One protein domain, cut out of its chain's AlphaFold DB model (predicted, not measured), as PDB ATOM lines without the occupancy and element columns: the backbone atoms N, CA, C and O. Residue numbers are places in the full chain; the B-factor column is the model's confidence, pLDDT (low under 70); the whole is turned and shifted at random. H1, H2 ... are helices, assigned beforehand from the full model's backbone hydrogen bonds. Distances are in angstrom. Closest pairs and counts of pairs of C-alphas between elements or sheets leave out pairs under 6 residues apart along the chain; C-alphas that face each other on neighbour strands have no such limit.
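This is residues 476 to 554 and 561 to 579 of the 685 residues of an uncharacterized protein of Phycisphaerales bacterium (UniProt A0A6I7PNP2). Four helices form an up-and-down bundle, each running against the one before it, and they close in a ring: H1 packs on H2, H2 on H3, H3 on H4, and H4 back on H1. H1 and H2 lie side by side as a nearly antiparallel hairpin, while H3 and H4 slant, and the contacts of H3 with H2 and H4 are made by parts of the helices alone. The printed part has 98 residues, with four named helices in the order H1, H2, H3, H4 and no named strand; the class is all helix. The whole is compact, with a radius of gyration of the C-alphas of 13.6 A, yet elongated in outline, spanning 45 by 25 by 18 A.

H1, residues 476 to 501, touches H2, residues 511 to 529, and the closest C-alphas are those of Thr 480 and Ile 528, 6.3 A apart. These two form a helical hairpin at a shallow tilt of 4 degrees, opposite ways. H3, residues 537 to 554, forms a second helical hairpin with H2, at a steep tilt of 42 degrees, opposite ways. Residues 522 to 529 of H2 alone touch residues 537 to 542 of H3, the closest C-alphas being those of Asp 526 and Gly 538, 4.8 A apart. H4, residues 563 to 579, touches H3 with residues 570 to 577 alone, at a steep tilt of 43 degrees, opposite ways; the closest C-alphas are those of Phe 545 and Ala 574, 6.9 A apart. H4 also touches H1, closest at the C-alphas of Gly 489 and Val 567, 5.5 A apart, at a tilt of 37 degrees, only just steep, opposite ways. The helix packing is mostly crossed, with one of the four touching pairs at a shallow tilt. H1 and H3 are near each other, and H2 and H4 are apart. Every O i to N i+4 pair is within hydrogen-bond range in H1, H3 and H4; in H2, 14 of 15 are.

H1 begins at C-alpha 476, (31.781, 22.359, 43.426), and measures 36.9 A from first to last C-alpha. H2 measures 25.9 A and begins at C-alpha 511, (25.621, -7.772, 24.645). H3 measures 25.7 A and H4 23.9 A, ending at C-alpha 579, (41.259, 9.830, 43.310).

The two C-alphas farthest apart, those of Asp 476 and Gly 505, are 46.3 A apart. Residues 555 to 560 are not printed, and C-alphas 554 and 561 are 12.0 A apart across this cut, in the link from H3 to H4. The links H1 to H2 and H2 to H3 are short. The mean pLDDT of the printed part is 74.2, and 33 residues are under 70, among them residues 476 to 480, 501 to 508 and 529 to 538.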
ATOM      1  N   ASP A 476      32.268  22.716  44.764       48.28
ATOM      2  CA  ASP A 476      31.781  22.359  43.426       48.28
ATOM      3  C   ASP A 476      32.367  21.030  42.919       48.28
ATOM      4  O   ASP A 476      31.628  20.164  42.458       48.28
ATOM      5  N   ASP A 477      33.666  20.787  43.098       51.72
ATOM      6  CA  ASP A 477      34.304  19.528  42.687       51.72
ATOM      7  C   ASP A 477      33.790  18.312  43.492       51.72
ATOM      8  O   ASP A 477      33.739  17.187  42.985       51.72
ATOM      9  N   ARG A 478      33.390  18.523  44.759       52.62
ATOM     10  CA  ARG A 478      32.797  17.463  45.600       52.62
ATOM     11  C   ARG A 478      31.427  17.046  45.092       52.62
ATOM     12  O   ARG A 478      31.129  15.854  45.046       52.62
ATOM     13  N   ILE A 479      30.618  18.032  44.705       55.59
ATOM     14  CA  ILE A 479      29.283  17.815  44.144       55.59
ATOM     15  C   ILE A 479      29.392  16.981  42.858       55.59
ATOM     16  O   ILE A 479      28.609  16.050  42.661       55.59
ATOM     17  N   THR A 480      30.410  17.235  42.035       67.25
ATOM     18  CA  THR A 480      30.687  16.493  40.797       67.25
ATOM     19  C   THR A 480      31.137  15.049  41.060       67.25
ATOM     20  O   THR A 480      30.648  14.121  40.411       67.25
ATOM     21  N   ALA A 481      32.012  14.821  42.046       70.31
ATOM     22  CA  ALA A 481      32.478  13.481  42.414       70.31
ATOM     23  C   ALA A 481      31.358  12.590  42.981       70.31
ATOM     24  O   ALA A 481      31.234  11.434  42.568       70.31
ATOM     25  N   ASP A 482      30.520  13.109  43.882       75.81
ATOM     26  CA  ASP A 482      29.400  12.342  44.443       75.81
ATOM     27  C   ASP A 482      28.354  12.014  43.365       75.81
ATOM     28  O   ASP A 482      27.913  10.865  43.261       75.81
ATOM     29  N   ALA A 483      28.034  12.977  42.490       81.31
ATOM     30  CA  ALA A 483      27.152  12.746  41.347       81.31
ATOM     31  C   ALA A 483      27.702  11.653  40.415       81.31
ATOM     32  O   ALA A 483      26.957  10.773  39.975       81.31
ATOM     33  N   LEU A 484      29.012  11.653  40.150       79.81
ATOM     34  CA  LEU A 484      29.645  10.646  39.304       79.81
ATOM     35  C   LEU A 484      29.646   9.251  39.946       79.81
ATOM     36  O   LEU A 484      29.376   8.256  39.269       79.81
ATOM     37  N   LEU A 485      29.909   9.165  41.253       83.56
ATOM     38  CA  LEU A 485      29.859   7.909  42.010       83.56
ATOM     39  C   LEU A 485      28.454   7.296  42.023       83.56
ATOM     40  O   LEU A 485      28.317   6.067  41.981       83.56
ATOM     41  N   ASP A 486      27.415   8.127  42.058       87.31
ATOM     42  CA  ASP A 486      26.033   7.668  41.954       87.31
ATOM     43  C   ASP A 486      25.705   7.157  40.551       87.31
ATOM     44  O   ASP A 486      25.205   6.038  40.417       87.31
ATOM     45  N   VAL A 487      26.090   7.894  39.505       87.38
ATOM     46  CA  VAL A 487      25.917   7.468  38.107       87.38
ATOM     47  C   VAL A 487      26.625   6.135  37.832       87.38
ATOM     48  O   VAL A 487      26.034   5.227  37.244       87.38
ATOM     49  N   LEU A 488      27.863   5.963  38.298       83.56
ATOM     50  CA  LEU A 488      28.617   4.716  38.119       83.56
ATOM     51  C   LEU A 488      28.064   3.566  38.975       83.56
ATOM     52  O   LEU A 488      28.063   2.412  38.535       83.56
ATOM     53  N   GLY A 489      27.541   3.864  40.169       87.25
ATOM     54  CA  GLY A 489      26.849   2.889  41.012       87.25
ATOM     55  C   GLY A 489      25.563   2.361  40.368       87.25
ATOM     56  O   GLY A 489      25.328   1.149  40.359       87.25
ATOM     57  N   GLU A 490      24.764   3.249  39.773       91.19
ATOM     58  CA  GLU A 490      23.578   2.887  38.987       91.19
ATOM     59  C   GLU A 490      23.956   2.026  37.777       91.19
ATOM     60  O   GLU A 490      23.357   0.969  37.557       91.19
ATOM     61  N   MET A 491      25.003   2.422  37.042       89.19
ATOM     62  CA  MET A 491      25.499   1.668  35.890       89.19
ATOM     63  C   MET A 491      25.895   0.246  36.268       89.19
ATOM     64  O   MET A 491      25.465  -0.709  35.620       89.19
ATOM     65  N   ALA A 492      26.663   0.085  37.346       87.00
ATOM     66  CA  ALA A 492      27.070  -1.227  37.830       87.00
ATOM     67  C   ALA A 492      25.865  -2.098  38.212       87.00
ATOM     68  O   ALA A 492      25.841  -3.290  37.894       87.00
ATOM     69  N   GLY A 493      24.847  -1.509  38.846       89.44
ATOM     70  CA  GLY A 493      23.609  -2.199  39.195       89.44
ATOM     71  C   GLY A 493      22.853  -2.714  37.968       89.44
ATOM     72  O   GLY A 493      22.418  -3.866  37.954       89.44
ATOM     73  N   GLU A 494      22.739  -1.898  36.921       90.81
ATOM     74  CA  GLU A 494      22.061  -2.291  35.683       90.81
ATOM     75  C   GLU A 494      22.856  -3.308  34.860       90.81
ATOM     76  O   GLU A 494      22.279  -4.251  34.310       90.81
ATOM     77  N   MET A 495      24.184  -3.174  34.806       84.50
ATOM     78  CA  MET A 495      25.046  -4.167  34.166       84.50
ATOM     79  C   MET A 495      24.982  -5.516  34.893       84.50
ATOM     80  O   MET A 495      24.954  -6.564  34.240       84.50
ATOM     81  N   TYR A 496      24.910  -5.512  36.229       85.31
ATOM     82  CA  TYR A 496      24.699  -6.726  37.020       85.31
ATOM     83  C   TYR A 496      23.360  -7.389  36.679       85.31
ATOM     84  O   TYR A 496      23.313  -8.589  36.419       85.31
ATOM     85  N   ASP A 497      22.270  -6.625  36.595       85.56
ATOM     86  CA  ASP A 497      20.960  -7.177  36.230       85.56
ATOM     87  C   ASP A 497      20.953  -7.736  34.797       85.56
ATOM     88  O   ASP A 497      20.376  -8.794  34.539       85.56
ATOM     89  N   ALA A 498      21.631  -7.067  33.860       84.56
ATOM     90  CA  ALA A 498      21.742  -7.511  32.472       84.56
ATOM     91  C   ALA A 498      22.585  -8.790  32.305       84.56
ATOM     92  O   ALA A 498      22.352  -9.564  31.374       84.56
ATOM     93  N   THR A 499      23.549  -9.024  33.199       79.19
ATOM     94  CA  THR A 499      24.442 -10.194  33.166       79.19
ATOM     95  C   THR A 499      23.912 -11.358  33.997       79.19
ATOM     96  O   THR A 499      23.892 -12.496  33.528       79.19
ATOM     97  N   VAL A 500      23.454 -11.093  35.220       76.56
ATOM     98  CA  VAL A 500      23.020 -12.112  36.185       76.56
ATOM     99  C   VAL A 500      21.520 -12.374  36.090       76.56
ATOM    100  O   VAL A 500      21.114 -13.537  36.111       76.56
ATOM    101  N   GLY A 501      20.696 -11.338  35.906       65.62
ATOM    102  CA  GLY A 501      19.234 -11.458  35.823       65.62
ATOM    103  C   GLY A 501      18.742 -12.231  34.594       65.62
ATOM    104  O   GLY A 501      17.699 -12.877  34.649       65.62
ATOM    105  N   ALA A 502      19.526 -12.264  33.513       56.94
ATOM    106  CA  ALA A 502      19.254 -13.107  32.344       56.94
ATOM    107  C   ALA A 502      19.627 -14.592  32.558       56.94
ATOM    108  O   ALA A 502      19.222 -15.457  31.784       56.94
ATOM    109  N   SER A 503      20.398 -14.909  33.607       49.88
ATOM    110  CA  SER A 503      21.115 -16.184  33.748       49.88
ATOM    111  C   SER A 503      20.410 -17.256  34.588       49.88
ATOM    112  O   SER A 503      21.047 -18.243  34.956       49.88
ATOM    113  N   GLY A 504      19.091 -17.159  34.797       53.25
ATOM    114  CA  GLY A 504      18.276 -18.229  35.398       53.25
ATOM    115  C   GLY A 504      18.334 -19.597  34.680       53.25
ATOM    116  O   GLY A 504      17.678 -20.536  35.113       53.25
ATOM    117  N   GLY A 505      19.125 -19.737  33.609       50.94
ATOM    118  CA  GLY A 505      19.347 -20.993  32.892       50.94
ATOM    119  C   GLY A 505      20.556 -20.997  31.946       50.94
ATOM    120  O   GLY A 505      20.449 -21.526  30.848       50.94
ATOM    121  N   GLY A 506      21.695 -20.399  32.321       55.41
ATOM    122  CA  GLY A 506      22.937 -20.522  31.528       55.41
ATOM    123  C   GLY A 506      22.992 -19.709  30.224       55.41
ATOM    124  O   GLY A 506      23.817 -19.997  29.362       55.41
ATOM    125  N   ALA A 507      22.138 -18.694  30.071       55.12
ATOM    126  CA  ALA A 507      22.175 -17.797  28.921       55.12
ATOM    127  C   ALA A 507      23.411 -16.880  28.950       55.12
ATOM    128  O   ALA A 507      23.814 -16.377  30.002       55.12
ATOM    129  N   THR A 508      23.994 -16.662  27.773       65.00
ATOM    130  CA  THR A 508      25.064 -15.693  27.530       65.00
ATOM    131  C   THR A 508      24.599 -14.260  27.833       65.00
ATOM    132  O   THR A 508      23.414 -13.955  27.673       65.00
ATOM    133  N   PRO A 509      25.508 -13.358  28.257       74.06
ATOM    134  CA  PRO A 509      25.179 -11.955  28.499       74.06
ATOM    135  C   PRO A 509      24.507 -11.312  27.282       74.06
ATOM    136  O   PRO A 509      24.951 -11.506  26.147       74.06
ATOM    137  N   ASN A 510      23.464 -10.506  27.503       81.56
ATOM    138  CA  ASN A 510      22.841  -9.737  26.427       81.56
ATOM    139  C   ASN A 510      23.740  -8.545  26.058       81.56
ATOM    140  O   ASN A 510      23.618  -7.457  26.624       81.56
ATOM    141  N   LEU A 511      24.652  -8.768  25.110       81.06
ATOM    142  CA  LEU A 511      25.621  -7.772  24.645       81.06
ATOM    143  C   LEU A 511      24.958  -6.488  24.127       81.06
ATOM    144  O   LEU A 511      25.473  -5.404  24.376       81.06
ATOM    145  N   ALA A 512      23.799  -6.592  23.467       84.06
ATOM    146  CA  ALA A 512      23.069  -5.421  22.981       84.06
ATOM    147  C   ALA A 512      22.578  -4.543  24.142       84.06
ATOM    148  O   ALA A 512      22.724  -3.325  24.100       84.06
ATOM    149  N   LYS A 513      22.076  -5.166  25.215       85.62
ATOM    150  CA  LYS A 513      21.630  -4.450  26.415       85.62
ATOM    151  C   LYS A 513      22.793  -3.844  27.202       85.62
ATOM    152  O   LYS A 513      22.661  -2.745  27.724       85.62
ATOM    153  N   LEU A 514      23.939  -4.522  27.263       83.00
ATOM    154  CA  LEU A 514      25.150  -3.957  27.869       83.00
ATOM    155  C   LEU A 514      25.667  -2.741  27.090       83.00
ATOM    156  O   LEU A 514      26.049  -1.749  27.705       83.00
ATOM    157  N   GLN A 515      25.622  -2.788  25.755       84.50
ATOM    158  CA  GLN A 515      25.982  -1.645  24.917       84.50
ATOM    159  C   GLN A 515      25.017  -0.467  25.109       84.50
ATOM    160  O   GLN A 515      25.457   0.675  25.208       84.50
ATOM    161  N   GLU A 516      23.712  -0.735  25.194       89.00
ATOM    162  CA  GLU A 516      22.688   0.282  25.463       89.00
ATOM    163  C   GLU A 516      22.911   0.970  26.818       89.00
ATOM    164  O   GLU A 516      22.923   2.199  26.890       89.00
ATOM    165  N   ILE A 517      23.158   0.181  27.872       86.62
ATOM    166  CA  ILE A 517      23.504   0.687  29.208       86.62
ATOM    167  C   ILE A 517      24.755   1.571  29.115       86.62
ATOM    168  O   ILE A 517      24.717   2.717  29.557       86.62
ATOM    169  N   SER A 518      25.827   1.085  28.481       83.81
ATOM    170  CA  SER A 518      27.079   1.836  28.326       83.81
ATOM    171  C   SER A 518      26.868   3.187  27.639       83.81
ATOM    172  O   SER A 518      27.329   4.203  28.149       83.81
ATOM    173  N   ASN A 519      26.145   3.221  26.516       86.06
ATOM    174  CA  ASN A 519      25.918   4.453  25.758       86.06
ATOM    175  C   ASN A 519      25.122   5.486  26.570       86.06
ATOM    176  O   ASN A 519      25.455   6.667  26.572       86.06
ATOM    177  N   ARG A 520      24.086   5.043  27.293       90.38
ATOM    178  CA  ARG A 520      23.243   5.933  28.105       90.38
ATOM    179  C   ARG A 520      24.008   6.521  29.293       90.38
ATOM    180  O   ARG A 520      23.788   7.669  29.666       90.38
ATOM    181  N   PHE A 521      24.880   5.732  29.916       86.88
ATOM    182  CA  PHE A 521      25.708   6.220  31.016       86.88
ATOM    183  C   PHE A 521      26.861   7.099  30.532       86.88
ATOM    184  O   PHE A 521      27.228   8.022  31.251       86.88
ATOM    185  N   GLN A 522      27.361   6.892  29.314       82.94
ATOM    186  CA  GLN A 522      28.358   7.768  28.700       82.94
ATOM    187  C   GLN A 522      27.891   9.210  28.590       82.94
ATOM    188  O   GLN A 522      28.580  10.096  29.073       82.94
ATOM    189  N   GLU A 523      26.680   9.435  28.097       81.31
ATOM    190  CA  GLU A 523      26.124  10.785  27.994       81.31
ATOM    191  C   GLU A 523      25.979  11.471  29.367       81.31
ATOM    192  O   GLU A 523      26.256  12.659  29.507       81.31
ATOM    193  N   ARG A 524      25.609  10.715  30.411       85.50
ATOM    194  CA  ARG A 524      25.505  11.231  31.789       85.50
ATOM    195  C   ARG A 524      26.866  11.526  32.411       85.50
ATOM    196  O   ARG A 524      26.991  12.493  33.147       85.50
ATOM    197  N   VAL A 525      27.862  10.679  32.154       80.75
ATOM    198  CA  VAL A 525      29.231  10.886  32.637       80.75
ATOM    199  C   VAL A 525      29.862  12.081  31.932       80.75
ATOM    200  O   VAL A 525      30.451  12.913  32.609       80.75
ATOM    201  N   ASP A 526      29.690  12.208  30.616       77.81
ATOM    202  CA  ASP A 526      30.201  13.347  29.850       77.81
ATOM    203  C   ASP A 526      29.576  14.661  30.361       77.81
ATOM    204  O   ASP A 526      30.301  15.611  30.618       77.81
ATOM    205  N   GLN A 527      28.273  14.694  30.671       78.75
ATOM    206  CA  GLN A 527      27.624  15.871  31.281       78.75
ATOM    207  C   GLN A 527      28.171  16.265  32.664       78.75
ATOM    208  O   GLN A 527      28.023  17.417  33.067       78.75
ATOM    209  N   ILE A 528      28.742  15.315  33.409       75.44
ATOM    210  CA  ILE A 528      29.287  15.548  34.754       75.44
ATOM    211  C   ILE A 528      30.770  15.925  34.681       75.44
ATOM    212  O   ILE A 528      31.203  16.825  35.390       75.44
ATOM    213  N   VAL A 529      31.544  15.222  33.853       69.31
ATOM    214  CA  VAL A 529      33.009  15.346  33.788       69.31
ATOM    215  C   VAL A 529      33.446  16.446  32.823       69.31
ATOM    216  O   VAL A 529      34.427  17.129  33.087       69.31
ATOM    217  N   ASP A 530      32.720  16.629  31.723       67.62
ATOM    218  CA  ASP A 530      33.051  17.575  30.658       67.62
ATOM    219  C   ASP A 530      31.774  18.257  30.130       67.62
ATOM    220  O   ASP A 530      31.312  17.975  29.019       67.62
ATOM    221  N   PRO A 531      31.153  19.151  30.925       65.31
ATOM    222  CA  PRO A 531      29.914  19.820  30.533       65.31
ATOM    223  C   PRO A 531      30.078  20.718  29.294       65.31
ATOM    224  O   PRO A 531      29.077  21.060  28.660       65.31
ATOM    225  N   GLU A 532      31.313  21.098  28.944       66.69
ATOM    226  CA  GLU A 532      31.631  21.931  27.776       66.69
ATOM    227  C   GLU A 532      31.952  21.104  26.513       66.69
ATOM    228  O   GLU A 532      31.876  21.631  25.402       66.69
ATOM    229  N   GLY A 533      32.191  19.795  26.653       53.47
ATOM    230  CA  GLY A 533      32.262  18.829  25.555       53.47
ATOM    231  C   GLY A 533      33.547  18.879  24.724       53.47
ATOM    232  O   GLY A 533      33.531  18.483  23.552       53.47
ATOM    233  N   GLU A 534      34.651  19.378  25.282       49.47
ATOM    234  CA  GLU A 534      35.908  19.569  24.546       49.47
ATOM    235  C   GLU A 534      36.881  18.376  24.625       49.47
ATOM    236  O   GLU A 534      37.824  18.288  23.831       49.47
ATOM    237  N   GLY A 535      36.653  17.396  25.498       57.03
ATOM    238  CA  GLY A 535      37.580  16.287  25.690       57.03
ATOM    239  C   GLY A 535      36.885  15.043  26.208       57.03
ATOM    240  O   GLY A 535      36.432  15.021  27.337       57.03
ATOM    241  N   GLY A 536      36.881  13.964  25.412       63.81
ATOM    242  CA  GLY A 536      36.288  12.653  25.736       63.81
ATOM    243  C   GLY A 536      36.901  11.913  26.941       63.81
ATOM    244  O   GLY A 536      37.286  10.748  26.833       63.81
ATOM    245  N   GLU A 537      37.027  12.579  28.082       62.66
ATOM    246  CA  GLU A 537      37.476  12.071  29.366       62.66
ATOM    247  C   GLU A 537      36.440  11.146  29.987       62.66
ATOM    248  O   GLU A 537      36.822  10.087  30.489       62.66
ATOM    249  N   GLY A 538      35.147  11.462  29.867       68.56
ATOM    250  CA  GLY A 538      34.078  10.584  30.334       68.56
ATOM    251  C   GLY A 538      34.097   9.223  29.634       68.56
ATOM    252  O   GLY A 538      34.042   8.176  30.285       68.56
ATOM    253  N   ALA A 539      34.350   9.211  28.321       71.81
ATOM    254  CA  ALA A 539      34.584   7.987  27.554       71.81
ATOM    255  C   ALA A 539      35.793   7.175  28.067       71.81
ATOM    256  O   ALA A 539      35.707   5.953  28.217       71.81
ATOM    257  N   ARG A 540      36.927   7.831  28.370       69.00
ATOM    258  CA  ARG A 540      38.133   7.157  28.902       69.00
ATOM    259  C   ARG A 540      37.917   6.622  30.314       69.00
ATOM    260  O   ARG A 540      38.435   5.553  30.645       69.00
ATOM    261  N   LEU A 541      37.186   7.357  31.150       70.81
ATOM    262  CA  LEU A 541      36.829   6.938  32.500       70.81
ATOM    263  C   LEU A 541      35.949   5.685  32.448       70.81
ATOM    264  O   LEU A 541      36.264   4.689  33.096       70.81
ATOM    265  N   LEU A 542      34.917   5.693  31.603       75.56
ATOM    266  CA  LEU A 542      34.030   4.546  31.408       75.56
ATOM    267  C   LEU A 542      34.737   3.338  30.806       75.56
ATOM    268  O   LEU A 542      34.474   2.211  31.218       75.56
ATOM    269  N   GLN A 543      35.671   3.549  29.877       78.00
ATOM    270  CA  GLN A 543      36.470   2.462  29.320       78.00
ATOM    271  C   GLN A 543      37.343   1.796  30.394       78.00
ATOM    272  O   GLN A 543      37.375   0.565  30.476       78.00
ATOM    273  N   ARG A 544      38.026   2.587  31.236       71.88
ATOM    274  CA  ARG A 544      38.841   2.072  32.351       71.88
ATOM    275  C   ARG A 544      37.984   1.352  33.386       71.88
ATOM    276  O   ARG A 544      38.299   0.219  33.755       71.88
ATOM    277  N   PHE A 545      36.869   1.967  33.774       76.25
ATOM    278  CA  PHE A 545      35.888   1.363  34.667       76.25
ATOM    279  C   PHE A 545      35.386   0.025  34.108       76.25
ATOM    280  O   PHE A 545      35.437  -0.984  34.801       76.25
ATOM    281  N   GLY A 546      34.987  -0.025  32.833       73.88
ATOM    282  CA  GLY A 546      34.505  -1.235  32.164       73.88
ATOM    283  C   GLY A 546      35.548  -2.358  32.084       73.88
ATOM    284  O   GLY A 546      35.211  -3.528  32.266       73.88
ATOM    285  N   GLN A 547      36.825  -2.033  31.862       75.19
ATOM    286  CA  GLN A 547      37.909  -3.023  31.861       75.19
ATOM    287  C   GLN A 547      38.135  -3.632  33.250       75.19
ATOM    288  O   GLN A 547      38.181  -4.858  33.376       75.19
ATOM    289  N   GLN A 548      38.226  -2.799  34.291       68.69
ATOM    290  CA  GLN A 548      38.379  -3.265  35.674       68.69
ATOM    291  C   GLN A 548      37.141  -4.049  36.142       68.69
ATOM    292  O   GLN A 548      37.260  -5.102  36.768       68.69
ATOM    293  N   PHE A 549      35.952  -3.597  35.741       69.69
ATOM    294  CA  PHE A 549      34.673  -4.264  35.967       69.69
ATOM    295  C   PHE A 549      34.638  -5.686  35.387       69.69
ATOM    296  O   PHE A 549      34.266  -6.637  36.076       69.69
ATOM    297  N   MET A 550      35.065  -5.865  34.132       70.62
ATOM    298  CA  MET A 550      35.079  -7.182  33.484       70.62
ATOM    299  C   MET A 550      36.134  -8.119  34.078       70.62
ATOM    300  O   MET A 550      35.893  -9.322  34.178       70.62
ATOM    301  N   GLN A 551      37.277  -7.587  34.520       72.06
ATOM    302  CA  GLN A 551      38.281  -8.371  35.243       72.06
ATOM    303  C   GLN A 551      37.740  -8.894  36.579       72.06
ATOM    304  O   GLN A 551      37.934 -10.070  36.892       72.06
ATOM    305  N   ALA A 552      36.999  -8.070  37.325       65.50
ATOM    306  CA  ALA A 552      36.380  -8.482  38.583       65.50
ATOM    307  C   ALA A 552      35.320  -9.584  38.394       65.50
ATOM    308  O   ALA A 552      35.175 -10.459  39.246       65.50
ATOM    309  N   LEU A 553      34.613  -9.592  37.258       67.44
ATOM    310  CA  LEU A 553      33.663 -10.654  36.900       67.44
ATOM    311  C   LEU A 553      34.337 -11.940  36.381       67.44
ATOM    312  O   LEU A 553      33.757 -13.019  36.501       67.44
ATOM    313  N   GLY A 554      35.534 -11.837  35.792       64.88
ATOM    314  CA  GLY A 554      36.268 -12.953  35.179       64.88
ATOM    315  C   GLY A 554      37.141 -13.777  36.137       64.88
ATOM    316  O   GLY A 554      37.655 -14.827  35.744       64.88
ATOM    317  N   PRO A 561      29.266 -12.549  43.647       76.75
ATOM    318  CA  PRO A 561      28.924 -11.486  44.588       76.75
ATOM    319  C   PRO A 561      27.441 -11.103  44.468       76.75
ATOM    320  O   PRO A 561      26.851 -11.204  43.386       76.75
ATOM    321  N   THR A 562      26.834 -10.655  45.571       86.12
ATOM    322  CA  THR A 562      25.489 -10.059  45.545       86.12
ATOM    323  C   THR A 562      25.516  -8.727  44.799       86.12
ATOM    324  O   THR A 562      26.571  -8.103  44.672       86.12
ATOM    325  N   LYS A 563      24.354  -8.263  44.325       85.00
ATOM    326  CA  LYS A 563      24.230  -6.970  43.637       85.00
ATOM    327  C   LYS A 563      24.756  -5.817  44.495       85.00
ATOM    328  O   LYS A 563      25.445  -4.942  43.986       85.00
ATOM    329  N   GLU A 564      24.490  -5.834  45.799       84.44
ATOM    330  CA  GLU A 564      24.942  -4.795  46.730       84.44
ATOM    331  C   GLU A 564      26.465  -4.800  46.890       84.44
ATOM    332  O   GLU A 564      27.093  -3.746  46.804       84.44
ATOM    333  N   ALA A 565      27.073  -5.980  47.069       76.69
ATOM    334  CA  ALA A 565      28.528  -6.116  47.141       76.69
ATOM    335  C   ALA A 565      29.190  -5.676  45.827       76.69
ATOM    336  O   ALA A 565      30.250  -5.054  45.827       76.69
ATOM    337  N   PHE A 566      28.526  -5.955  44.708       75.62
ATOM    338  CA  PHE A 566      28.980  -5.590  43.378       75.62
ATOM    339  C   PHE A 566      28.942  -4.076  43.127       75.62
ATOM    340  O   PHE A 566      29.928  -3.503  42.670       75.62
ATOM    341  N   VAL A 567      27.844  -3.406  43.487       82.88
ATOM    342  CA  VAL A 567      27.723  -1.940  43.407       82.88
ATOM    343  C   VAL A 567      28.705  -1.252  44.360       82.88
ATOM    344  O   VAL A 567      29.296  -0.237  44.000       82.88
ATOM    345  N   ALA A 568      28.927  -1.805  45.557       80.19
ATOM    346  CA  ALA A 568      29.914  -1.275  46.498       80.19
ATOM    347  C   ALA A 568      31.342  -1.355  45.939       80.19
ATOM    348  O   ALA A 568      32.080  -0.374  46.008       80.19
ATOM    349  N   MET A 569      31.708  -2.487  45.329       75.25
ATOM    350  CA  MET A 569      32.993  -2.660  44.649       75.25
ATOM    351  C   MET A 569      33.149  -1.664  43.496       75.25
ATOM    352  O   MET A 569      34.168  -0.991  43.415       75.25
ATOM    353  N   ALA A 570      32.122  -1.503  42.657       76.88
ATOM    354  CA  ALA A 570      32.120  -0.527  41.570       76.88
ATOM    355  C   ALA A 570      32.301   0.917  42.061       76.88
ATOM    356  O   ALA A 570      33.108   1.655  41.505       76.88
ATOM    357  N   ARG A 571      31.591   1.323  43.121       80.62
ATOM    358  CA  ARG A 571      31.758   2.651  43.729       80.62
ATOM    359  C   ARG A 571      33.162   2.856  44.286       80.62
ATOM    360  O   ARG A 571      33.698   3.951  44.168       80.62
ATOM    361  N   GLU A 572      33.766   1.824  44.862       75.44
ATOM    362  CA  GLU A 572      35.142   1.905  45.352       75.44
ATOM    363  C   GLU A 572      36.155   2.000  44.205       75.44
ATOM    364  O   GLU A 572      37.044   2.842  44.246       75.44
ATOM    365  N   THR A 573      35.977   1.226  43.135       73.44
ATOM    366  CA  THR A 573      36.777   1.345  41.908       73.44
ATOM    367  C   THR A 573      36.634   2.730  41.272       73.44
ATOM    368  O   THR A 573      37.624   3.343  40.890       73.44
ATOM    369  N   ALA A 574      35.415   3.264  41.199       73.38
ATOM    370  CA  ALA A 574      35.158   4.613  40.707       73.38
ATOM    371  C   ALA A 574      35.810   5.681  41.595       73.38
ATOM    372  O   ALA A 574      36.409   6.618  41.078       73.38
ATOM    373  N   ARG A 575      35.756   5.515  42.923       74.12
ATOM    374  CA  ARG A 575      36.452   6.385  43.876       74.12
ATOM    375  C   ARG A 575      37.962   6.338  43.668       74.12
ATOM    376  O   ARG A 575      38.581   7.392  43.681       74.12
ATOM    377  N   GLN A 576      38.536   5.162  43.422       66.25
ATOM    378  CA  GLN A 576      39.958   5.017  43.102       66.25
ATOM    379  C   GLN A 576      40.317   5.730  41.794       66.25
ATOM    380  O   GLN A 576      41.257   6.515  41.779       66.25
ATOM    381  N   LEU A 577      39.532   5.549  40.728       64.44
ATOM    382  CA  LEU A 577      39.745   6.234  39.444       64.44
ATOM    383  C   LEU A 577      39.596   7.763  39.561       64.44
ATOM    384  O   LEU A 577      40.354   8.511  38.946       64.44
ATOM    385  N   LEU A 578      38.644   8.235  40.369       65.00
ATOM    386  CA  LEU A 578      38.461   9.655  40.667       65.00
ATOM    387  C   LEU A 578      39.608  10.210  41.516       65.00
ATOM    388  O   LEU A 578      40.097  11.298  41.233       65.00
ATOM    389  N   GLN A 579      40.078   9.469  42.520       63.19
ATOM    390  CA  GLN A 579      41.259   9.830  43.310       63.19
ATOM    391  C   GLN A 579      42.524   9.874  42.446       63.19
ATOM    392  O   GLN A 579      43.344  10.770  42.623       63.19
TER     393      GLN A 579